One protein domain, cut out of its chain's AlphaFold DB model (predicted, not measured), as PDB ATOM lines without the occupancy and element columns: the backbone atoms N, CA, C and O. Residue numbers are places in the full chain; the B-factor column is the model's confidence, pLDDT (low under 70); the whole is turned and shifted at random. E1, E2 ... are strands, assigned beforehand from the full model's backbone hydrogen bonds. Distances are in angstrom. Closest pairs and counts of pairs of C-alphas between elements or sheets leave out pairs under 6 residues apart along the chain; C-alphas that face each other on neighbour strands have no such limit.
ATOM      1  N   CYS A  28     -20.048   6.093   9.796       94.00
ATOM      2  CA  CYS A  28     -20.577   5.985   8.449       94.00
ATOM      3  C   CYS A  28     -21.078   7.337   7.948       94.00
ATOM      4  O   CYS A  28     -21.748   8.059   8.692       94.00
ATOM      5  N   ASP A  29     -20.761   7.644   6.700       92.12
ATOM      6  CA  ASP A  29     -21.147   8.878   6.034       92.12
ATOM      7  C   ASP A  29     -21.534   8.603   4.572       92.12
ATOM      8  O   ASP A  29     -21.269   7.517   4.034       92.12
ATOM      9  N   PHE A  30     -22.189   9.568   3.934       91.06
ATOM     10  CA  PHE A  30     -22.655   9.455   2.552       91.06
ATOM     11  C   PHE A  30     -21.951  10.475   1.662       91.06
ATOM     12  O   PHE A  30     -21.909  11.667   1.954       91.06
ATOM     13  N   HIS A  31     -21.382  10.012   0.552       90.94
ATOM     14  CA  HIS A  31     -20.644  10.873  -0.358       90.94
ATOM     15  C   HIS A  31     -21.544  11.359  -1.507       90.94
ATOM     16  O   HIS A  31     -21.776  10.638  -2.481       90.94
ATOM     17  N   ASP A  32     -21.998  12.614  -1.424       88.56
ATOM     18  CA  ASP A  32     -22.982  13.219  -2.341       88.56
ATOM     19  C   ASP A  32     -22.612  13.135  -3.834       88.56
ATOM     20  O   ASP A  32     -23.482  13.040  -4.697       88.56
ATOM     21  N   TYR A  33     -21.318  13.172  -4.176       90.69
ATOM     22  CA  TYR A  33     -20.882  13.163  -5.579       90.69
ATOM     23  C   TYR A  33     -20.861  11.769  -6.204       90.69
ATOM     24  O   TYR A  33     -21.077  11.633  -7.409       90.69
ATOM     25  N   THR A  34     -20.559  10.741  -5.411       92.44
ATOM     26  CA  THR A  34     -20.499   9.349  -5.889       92.44
ATOM     27  C   THR A  34     -21.802   8.606  -5.612       92.44
ATOM     28  O   THR A  34     -22.049   7.586  -6.245       92.44
ATOM     29  N   ASN A  35     -22.671   9.158  -4.755       88.94
ATOM     30  CA  ASN A  35     -23.884   8.525  -4.240       88.94
ATOM     31  C   ASN A  35     -23.600   7.183  -3.544       88.94
ATOM     32  O   ASN A  35     -24.347   6.216  -3.703       88.94
ATOM     33  N   GLU A  36     -22.503   7.120  -2.791       90.56
ATOM     34  CA  GLU A  36     -22.034   5.910  -2.115       90.56
ATOM     35  C   GLU A  36     -21.832   6.169  -0.620       90.56
ATOM     36  O   GLU A  36     -21.382   7.240  -0.212       90.56
ATOM     37  N   PHE A  37     -22.142   5.161   0.198       92.44
ATOM     38  CA  PHE A  37     -21.792   5.156   1.617       92.44
ATOM     39  C   PHE A  37     -20.321   4.797   1.801       92.44
ATOM     40  O   PHE A  37     -19.797   3.937   1.089       92.44
ATOM     41  N   TYR A  38     -19.675   5.398   2.794       94.50
ATOM     42  CA  TYR A  38     -18.315   5.055   3.191       94.50
ATOM     43  C   TYR A  38     -18.148   5.144   4.710       94.50
ATOM     44  O   TYR A  38     -18.942   5.777   5.405       94.50
ATOM     45  N   CYS A  39     -17.104   4.502   5.229       96.69
ATOM     46  CA  CYS A  39     -16.693   4.680   6.614       96.69
ATOM     47  C   CYS A  39     -15.593   5.744   6.705       96.69
ATOM     48  O   CYS A  39     -14.522   5.593   6.116       96.69
ATOM     49  N   ASP A  40     -15.850   6.805   7.464       96.25
ATOM     50  CA  ASP A  40     -14.842   7.760   7.910       96.25
ATOM     51  C   ASP A  40     -14.028   7.132   9.045       96.25
ATOM     52  O   ASP A  40     -14.525   6.918  10.159       96.25
ATOM     53  N   CYS A  41     -12.789   6.759   8.730       98.06
ATOM     54  CA  CYS A  41     -11.927   6.021   9.639       98.06
ATOM     55  C   CYS A  41     -11.091   6.954  10.517       98.06
ATOM     56  O   CYS A  41     -10.455   7.880  10.005       98.06
ATOM     57  N   PRO A  42     -11.012   6.695  11.834       96.62
ATOM     58  CA  PRO A  42     -10.319   7.595  12.734       96.62
ATOM     59  C   PRO A  42      -8.807   7.577  12.508       96.62
ATOM     60  O   PRO A  42      -8.164   6.526  12.412       96.62
ATOM     61  N   LEU A  43      -8.246   8.785  12.501       95.94
ATOM     62  CA  LEU A  43      -6.816   9.060  12.487       95.94
ATOM     63  C   LEU A  43      -6.383   9.587  13.859       95.94
ATOM     64  O   LEU A  43      -7.080  10.364  14.510       95.94
ATOM     65  N   THR A  44      -5.203   9.174  14.294       91.00
ATOM     66  CA  THR A  44      -4.545   9.601  15.532       91.00
ATOM     67  C   THR A  44      -3.159  10.151  15.194       91.00
ATOM     68  O   THR A  44      -2.680   9.993  14.076       91.00
ATOM     69  N   GLN A  45      -2.480  10.786  16.152       89.25
ATOM     70  CA  GLN A  45      -1.195  11.451  15.884       89.25
ATOM     71  C   GLN A  45      -0.057  10.526  15.413       89.25
ATOM     72  O   GLN A  45       0.964  11.027  14.958       89.25
ATOM     73  N   GLY A  46      -0.201   9.207  15.533       90.31
ATOM     74  CA  GLY A  46       0.831   8.252  15.129       90.31
ATOM     75  C   GLY A  46       0.289   7.049  14.374       90.31
ATOM     76  O   GLY A  46       0.964   6.030  14.316       90.31
ATOM     77  N   GLY A  47      -0.930   7.110  13.843       95.12
ATOM     78  CA  GLY A  47      -1.563   5.951  13.221       95.12
ATOM     79  C   GLY A  47      -3.072   6.085  13.143       95.12
ATOM     80  O   GLY A  47      -3.622   7.169  13.323       95.12
ATOM     81  N   GLY A  48      -3.765   4.983  12.926       97.12
ATOM     82  CA  GLY A  48      -5.219   4.976  12.859       97.12
ATOM     83  C   GLY A  48      -5.739   3.680  12.278       97.12
ATOM     84  O   GLY A  48      -5.088   2.637  12.368       97.12
ATOM     85  N   PHE A  49      -6.909   3.769  11.662       97.69
ATOM     86  CA  PHE A  49      -7.542   2.650  10.981       97.69
ATOM     87  C   PHE A  49      -7.824   2.997   9.525       97.69
ATOM     88  O   PHE A  49      -8.007   4.159   9.168       97.69
ATOM     89  N   GLN A  50      -7.839   1.979   8.677       96.50
ATOM     90  CA  GLN A  50      -8.187   2.092   7.267       96.50
ATOM     91  C   GLN A  50      -8.916   0.831   6.795       96.50
ATOM     92  O   GLN A  50      -9.045  -0.139   7.541       96.50
ATOM     93  N   GLY A  51      -9.350   0.847   5.539       95.75
ATOM     94  CA  GLY A  51     -10.167  -0.208   4.947       95.75
ATOM     95  C   GLY A  51     -11.588   0.280   4.707       95.75
ATOM     96  O   GLY A  51     -11.930   1.412   5.051       95.75
ATOM     97  N   ILE A  52     -12.407  -0.565   4.089       95.75
ATOM     98  CA  ILE A  52     -13.788  -0.197   3.739       95.75
ATOM     99  C   ILE A  52     -14.618  -0.013   5.014       95.75
ATOM    100  O   ILE A  52     -15.495   0.845   5.061       95.75
ATOM    101  N   HIS A  53     -14.309  -0.786   6.057       96.75
ATOM    102  CA  HIS A  53     -14.994  -0.780   7.343       96.75
ATOM    103  C   HIS A  53     -14.070  -0.334   8.488       96.75
ATOM    104  O   HIS A  53     -14.386  -0.577   9.651       96.75
ATOM    105  N   CYS A  54     -12.937   0.314   8.201       97.88
ATOM    106  CA  CYS A  54     -11.936   0.698   9.206       97.88
ATOM    107  C   CYS A  54     -11.381  -0.494  10.007       97.88
ATOM    108  O   CYS A  54     -11.102  -0.387  11.202       97.88
ATOM    109  N   GLU A  55     -11.252  -1.650   9.367       96.56
ATOM    110  CA  GLU A  55     -10.854  -2.918   9.973       96.56
ATOM    111  C   GLU A  55      -9.341  -3.051  10.180       96.56
ATOM    112  O   GLU A  55      -8.905  -3.758  11.090       96.56
ATOM    113  N   THR A  56      -8.533  -2.373   9.364       96.88
ATOM    114  CA  THR A  56      -7.080  -2.544   9.360       96.88
ATOM    115  C   THR A  56      -6.408  -1.444  10.177       96.88
ATOM    116  O   THR A  56      -6.434  -0.282   9.760       96.88
ATOM    117  N   PRO A  57      -5.763  -1.767  11.311       96.81
ATOM    118  CA  PRO A  57      -4.965  -0.798  12.045       96.81
ATOM    119  C   PRO A  57      -3.676  -0.483  11.286       96.81
ATOM    120  O   PRO A  57      -3.085  -1.356  10.640       96.81
ATOM    121  N   PHE A  58      -3.194   0.748  11.424       97.00
ATOM    122  CA  PHE A  58      -1.877   1.134  10.946       97.00
ATOM    123  C   PHE A  58      -1.157   2.065  11.923       97.00
ATOM    124  O   PHE A  58      -1.782   2.858  12.628       97.00
ATOM    125  N   LEU A  59       0.170   1.998  11.909       95.69
ATOM    126  CA  LEU A  59       1.068   2.916  12.600       95.69
ATOM    127  C   LEU A  59       1.766   3.805  11.568       95.69
ATOM    128  O   LEU A  59       2.294   3.302  10.577       95.69
ATOM    129  N   GLU A  60       1.763   5.114  11.779       94.31
ATOM    130  CA  GLU A  60       2.487   6.070  10.945       94.31
ATOM    131  C   GLU A  60       3.914   6.251  11.468       94.31
ATOM    132  O   GLU A  60       4.147   6.640  12.611       94.31
ATOM    133  N   CYS A  61       4.877   5.947  10.609       91.69
ATOM    134  CA  CYS A  61       6.301   6.007  10.883       91.69
ATOM    135  C   CYS A  61       6.922   7.172  10.131       91.69
ATOM    136  O   CYS A  61       6.537   7.446   8.995       91.69
ATOM    137  N   THR A  62       7.915   7.827  10.738       88.75
ATOM    138  CA  THR A  62       8.674   8.886  10.069       88.75
ATOM    139  C   THR A  62      10.171   8.731  10.302       88.75
ATOM    140  O   THR A  62      10.595   8.383  11.404       88.75
ATOM    141  N   ASP A  63      10.975   9.033   9.283       85.19
ATOM    142  CA  ASP A  63      12.432   9.157   9.414       85.19
ATOM    143  C   ASP A  63      12.789  10.625   9.671       85.19
ATOM    144  O   ASP A  63      12.989  11.415   8.741       85.19
ATOM    145  N   GLY A  64      12.729  11.031  10.944       80.50
ATOM    146  CA  GLY A  64      13.026  12.405  11.361       80.50
ATOM    147  C   GLY A  64      12.173  13.467  10.651       80.50
ATOM    148  O   GLY A  64      12.652  14.572  10.407       80.50
ATOM    149  N   GLY A  65      10.941  13.117  10.258       80.19
ATOM    150  CA  GLY A  65      10.009  13.998   9.544       80.19
ATOM    151  C   GLY A  65      10.267  14.179   8.041       80.19
ATOM    152  O   GLY A  65       9.560  14.960   7.409       80.19
ATOM    153  N   ARG A  66      11.245  13.487   7.439       84.12
ATOM    154  CA  ARG A  66      11.550  13.638   5.997       84.12
ATOM    155  C   ARG A  66      10.691  12.753   5.099       84.12
ATOM    156  O   ARG A  66      10.328  13.153   3.999       84.12
ATOM    157  N   ARG A  67      10.416  11.530   5.550       86.31
ATOM    158  CA  ARG A  67       9.595  10.527   4.859       86.31
ATOM    159  C   ARG A  67       8.619   9.933   5.855       86.31
ATOM    160  O   ARG A  67       9.011   9.717   7.000       86.31
ATOM    161  N   ALA A  68       7.395   9.676   5.406       89.19
ATOM    162  CA  ALA A  68       6.345   9.049   6.195       89.19
ATOM    163  C   ALA A  68       5.845   7.783   5.492       89.19
ATOM    164  O   ALA A  68       5.591   7.802   4.286       89.19
ATOM    165  N   TRP A  69       5.694   6.690   6.235       92.44
ATOM    166  CA  TRP A  69       5.118   5.438   5.740       92.44
ATOM    167  C   TRP A  69       4.215   4.822   6.806       92.44
ATOM    168  O   TRP A  69       4.359   5.115   7.989       92.44
ATOM    169  N   ARG A  70       3.264   3.971   6.401       94.75
ATOM    170  CA  ARG A  70       2.360   3.295   7.349       94.75
ATOM    171  C   ARG A  70       2.662   1.811   7.439       94.75
ATOM    172  O   ARG A  70       2.644   1.162   6.393       94.75
ATOM    173  N   CYS A  71       2.870   1.307   8.647       96.00
ATOM    174  CA  CYS A  71       2.941  -0.117   8.954       96.00
ATOM    175  C   CYS A  71       1.541  -0.637   9.272       96.00
ATOM    176  O   CYS A  71       0.910  -0.150  10.206       96.00
ATOM    177  N   MET A  72       1.044  -1.584   8.486       96.81
ATOM    178  CA  MET A  72      -0.304  -2.140   8.607       96.81
ATOM    179  C   MET A  72      -0.351  -3.292   9.612       96.81
ATOM    180  O   MET A  72       0.686  -3.786  10.053       96.81
ATOM    181  N   ASN A  73      -1.562  -3.741   9.947       96.75
ATOM    182  CA  ASN A  73      -1.821  -4.988  10.675       96.75
ATOM    183  C   ASN A  73      -1.066  -5.104  12.011       96.75
ATOM    184  O   ASN A  73      -0.664  -6.185  12.419       96.75
ATOM    185  N   GLY A  74      -0.862  -3.975  12.697       95.00
ATOM    186  CA  GLY A  74      -0.137  -3.933  13.971       95.00
ATOM    187  C   GLY A  74       1.391  -3.928  13.841       95.00
ATOM    188  O   GLY A  74       2.082  -4.100  14.844       95.00
ATOM    189  N   GLY A  75       1.932  -3.719  12.639       95.38
ATOM    190  CA  GLY A  75       3.367  -3.558  12.430       95.38
ATOM    191  C   GLY A  75       3.948  -2.335  13.150       95.38
ATOM    192  O   GLY A  75       3.296  -1.300  13.297       95.38
ATOM    193  N   MET A  76       5.208  -2.445  13.574       93.81
ATOM    194  CA  MET A  76       5.942  -1.387  14.278       93.81
ATOM    195  C   MET A  76       7.012  -0.745  13.393       93.81
ATOM    196  O   MET A  76       7.573  -1.387  12.503       93.81
ATOM    197  N   CYS A  77       7.347   0.517  13.664       91.88
ATOM    198  CA  CYS A  77       8.431   1.203  12.966       91.88
ATOM    199  C   CYS A  77       9.780   0.568  13.315       91.88
ATOM    200  O   CYS A  77      10.116   0.407  14.490       91.88
ATOM    201  N   LYS A  78      10.584   0.245  12.301       87.19
ATOM    202  CA  LYS A  78      11.969  -0.173  12.510       87.19
ATOM    203  C   LYS A  78      12.848   1.064  12.700       87.19
ATOM    204  O   LYS A  78      12.853   1.956  11.858       87.19
ATOM    205  N   SER A  79      13.614   1.110  13.785       71.31
ATOM    206  CA  SER A  79      14.614   2.160  14.005       71.31
ATOM    207  C   SER A  79      15.861   1.874  13.154       71.31
ATOM    208  O   SER A  79      16.544   0.882  13.408       71.31
ATOM    209  N   GLY A  80      16.168   2.696  12.143       63.91
ATOM    210  CA  GLY A  80      17.415   2.581  11.371       63.91
ATOM    211  C   GLY A  80      17.464   3.389  10.066       63.91
ATOM    212  O   GLY A  80      16.438   3.829   9.564       63.91
ATOM    213  N   ASP A  81      18.673   3.538   9.512       56.03
ATOM    214  CA  ASP A  81      19.007   4.452   8.400       56.03
ATOM    215  C   ASP A  81      18.640   3.957   6.984       56.03
ATOM    216  O   ASP A  81      18.858   4.670   6.003       56.03
ATOM    217  N   THR A  82      18.108   2.739   6.817       57.28
ATOM    218  CA  THR A  82      17.835   2.186   5.477       57.28
ATOM    219  C   THR A  82      16.467   1.510   5.341       57.28
ATOM    220  O   THR A  82      16.174   0.510   5.992       57.28
ATOM    221  N   ALA A  83      15.705   2.069   4.392       63.50
ATOM    222  CA  ALA A  83      14.443   1.633   3.788       63.50
ATOM    223  C   ALA A  83      13.187   1.603   4.684       63.50
ATOM    224  O   ALA A  83      13.226   1.226   5.848       63.50
ATOM    225  N   GLU A  84      12.061   1.994   4.076       67.69
ATOM    226  CA  GLU A  84      10.683   1.988   4.595       67.69
ATOM    227  C   GLU A  84      10.235   0.560   4.944       67.69
ATOM    228  O   GLU A  84       9.469  -0.070   4.216       67.69
ATOM    229  N   VAL A  85      10.781   0.011   6.025       84.25
ATOM    230  CA  VAL A  85      10.570  -1.375   6.435       84.25
ATOM    231  C   VAL A  85       9.974  -1.398   7.832       84.25
ATOM    232  O   VAL A  85      10.515  -0.828   8.780       84.25
ATOM    233  N   CYS A  86       8.850  -2.085   7.953       93.12
ATOM    234  CA  CYS A  86       8.146  -2.324   9.201       93.12
ATOM    235  C   CYS A  86       8.616  -3.623   9.866       93.12
ATOM    236  O   CYS A  86       9.046  -4.565   9.201       93.12
ATOM    237  N   HIS A  87       8.525  -3.685  11.193       94.00
ATOM    238  CA  HIS A  87       8.584  -4.945  11.926       94.00
ATOM    239  C   HIS A  87       7.178  -5.546  11.963       94.00
ATOM    240  O   HIS A  87       6.287  -4.970  12.591       94.00
ATOM    241  N   CYS A  88       6.982  -6.657  11.254       95.25
ATOM    242  CA  CYS A  88       5.673  -7.280  11.091       95.25
ATOM    243  C   CYS A  88       5.412  -8.369  12.137       95.25
ATOM    244  O   CYS A  88       6.356  -9.066  12.515       95.25
ATOM    245  N   PRO A  89       4.156  -8.527  12.597       95.25
ATOM    246  CA  PRO A  89       3.734  -9.706  13.354       95.25
ATOM    247  C   PRO A  89       3.877 -10.992  12.525       95.25
ATOM    248  O   PRO A  89       3.881 -10.920  11.300       95.25
ATOM    249  N   ASP A  90       3.923 -12.153  13.187       91.94
ATOM    250  CA  ASP A  90       4.232 -13.460  12.573       91.94
ATOM    251  C   ASP A  90       3.385 -13.797  11.330       91.94
ATOM    252  O   ASP A  90       3.897 -14.342  10.354       91.94
ATOM    253  N   GLU A  91       2.108 -13.405  11.330       94.56
ATOM    254  CA  GLU A  91       1.166 -13.720  10.249       94.56
ATOM    255  C   GLU A  91       1.134 -12.688   9.114       94.56
ATOM    256  O   GLU A  91       0.311 -12.801   8.200       94.56
ATOM    257  N   PHE A  92       2.001 -11.675   9.154       95.06
ATOM    258  CA  PHE A  92       2.052 -10.615   8.153       95.06
ATOM    259  C   PHE A  92       3.468 -10.377   7.628       95.06
ATOM    260  O   PHE A  92       4.451 -10.373   8.363       95.06
ATOM    261  N   VAL A  93       3.571 -10.098   6.332       93.88
ATOM    262  CA  VAL A  93       4.826  -9.812   5.629       93.88
ATOM    263  C   VAL A  93       4.650  -8.649   4.648       93.88
ATOM    264  O   VAL A  93       3.566  -8.082   4.503       93.88
ATOM    265  N   GLY A  94       5.734  -8.288   3.963       92.94
ATOM    266  CA  GLY A  94       5.812  -7.109   3.099       92.94
ATOM    267  C   GLY A  94       6.609  -5.990   3.760       92.94
ATOM    268  O   GLY A  94       6.936  -6.055   4.946       92.94
ATOM    269  N   THR A  95       6.957  -4.953   2.999       92.62
ATOM    270  CA  THR A  95       7.703  -3.810   3.556       92.62
ATOM    271  C   THR A  95       6.867  -3.041   4.574       92.62
ATOM    272  O   THR A  95       7.419  -2.423   5.484       92.62
ATOM    273  N   ARG A  96       5.538  -3.121   4.458       94.06
ATOM    274  CA  ARG A  96       4.566  -2.402   5.276       94.06
ATOM    275  C   ARG A  96       3.592  -3.335   5.995       94.06
ATOM    276  O   ARG A  96       2.583  -2.856   6.508       94.06
ATOM    277  N   CYS A  97       3.909  -4.628   6.085       96.00
ATOM    278  CA  CYS A  97       3.072  -5.659   6.709       96.00
ATOM    279  C   CYS A  97       1.680  -5.788   6.068       96.00
ATOM    280  O   CYS A  97       0.687  -6.042   6.747       96.00
ATOM    281  N   GLU A  98       1.591  -5.545   4.763       94.62
ATOM    282  CA  GLU A  98       0.350  -5.502   3.991       94.62
ATOM    283  C   GLU A  98      -0.135  -6.878   3.507       94.62
ATOM    284  O   GLU A  98      -1.277  -6.998   3.064       94.62
ATOM    285  N   ILE A  99       0.705  -7.911   3.599       94.44
ATOM    286  CA  ILE A  99       0.414  -9.255   3.091       94.44
ATOM    287  C   ILE A  99       0.185 -10.196   4.272       94.44
ATOM    288  O   ILE A  99       1.072 -10.345   5.101       94.44
ATOM    289  N   PHE A 100      -0.969 -10.858   4.335       94.00
ATOM    290  CA  PHE A 100      -1.228 -11.931   5.300       94.00
ATOM    291  C   PHE A 100      -0.649 -13.258   4.790       94.00
ATOM    292  O   PHE A 100      -0.916 -13.653   3.652       94.00
ATOM    293  N   THR A 101       0.131 -13.947   5.618       92.31
ATOM    294  CA  THR A 101       0.730 -15.262   5.319       92.31
ATOM    295  C   THR A 101       0.354 -16.336   6.322       92.31
ATOM    296  O   THR A 101       0.863 -17.453   6.226       92.31
TER     297      THR A 101
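What this domain is: This is residues 28 to 101 of the 194 residues of an uncharacterized protein of Fragilariopsis cylindrus CCMP1102 (UniProt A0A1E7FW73). There is little regular structure: a small meander in the middle, E3, E4 and E5, each the antiparallel neighbour of the one before, has the hairpin E1 and E2 off at one end and the looped residues 73 to 101 at the other. The 74 printed residues include no named helix and five strands, E1 to E5, holding 25 residues, in class all strand. The whole is loose, with radius of gyration of the C-alphas 14.4 A and spans of 44 by 31 by 17 A.

How they stand to each other: Start at E1, residues 28 to 31, a hairpin with E2, residues 36 to 40, at 134 degrees; N 29 and O 38 are 2.9 A apart. E3, residues 47 to 50, is apart from both. It is the antiparallel neighbour of E4, residues 56 to 62, with N 48 and O 58 2.9 A apart; E5, residues 68 to 72, is the antiparallel neighbour of E4 too, with N 71 2.8 A from O 59.

Where its parts are: Find C-alpha 28 at (-20.577, 5.985, 8.449); E4 runs 19.5 A, and E5 13.2 A to C-alpha 72 at (-0.304, -2.140, 8.607).

The domain as a whole: The farthest C-alphas, of Asn 35 and Asp 81, are 44.9 A apart. The printed part has no cut; residues 80 to 84 have pLDDT under 70.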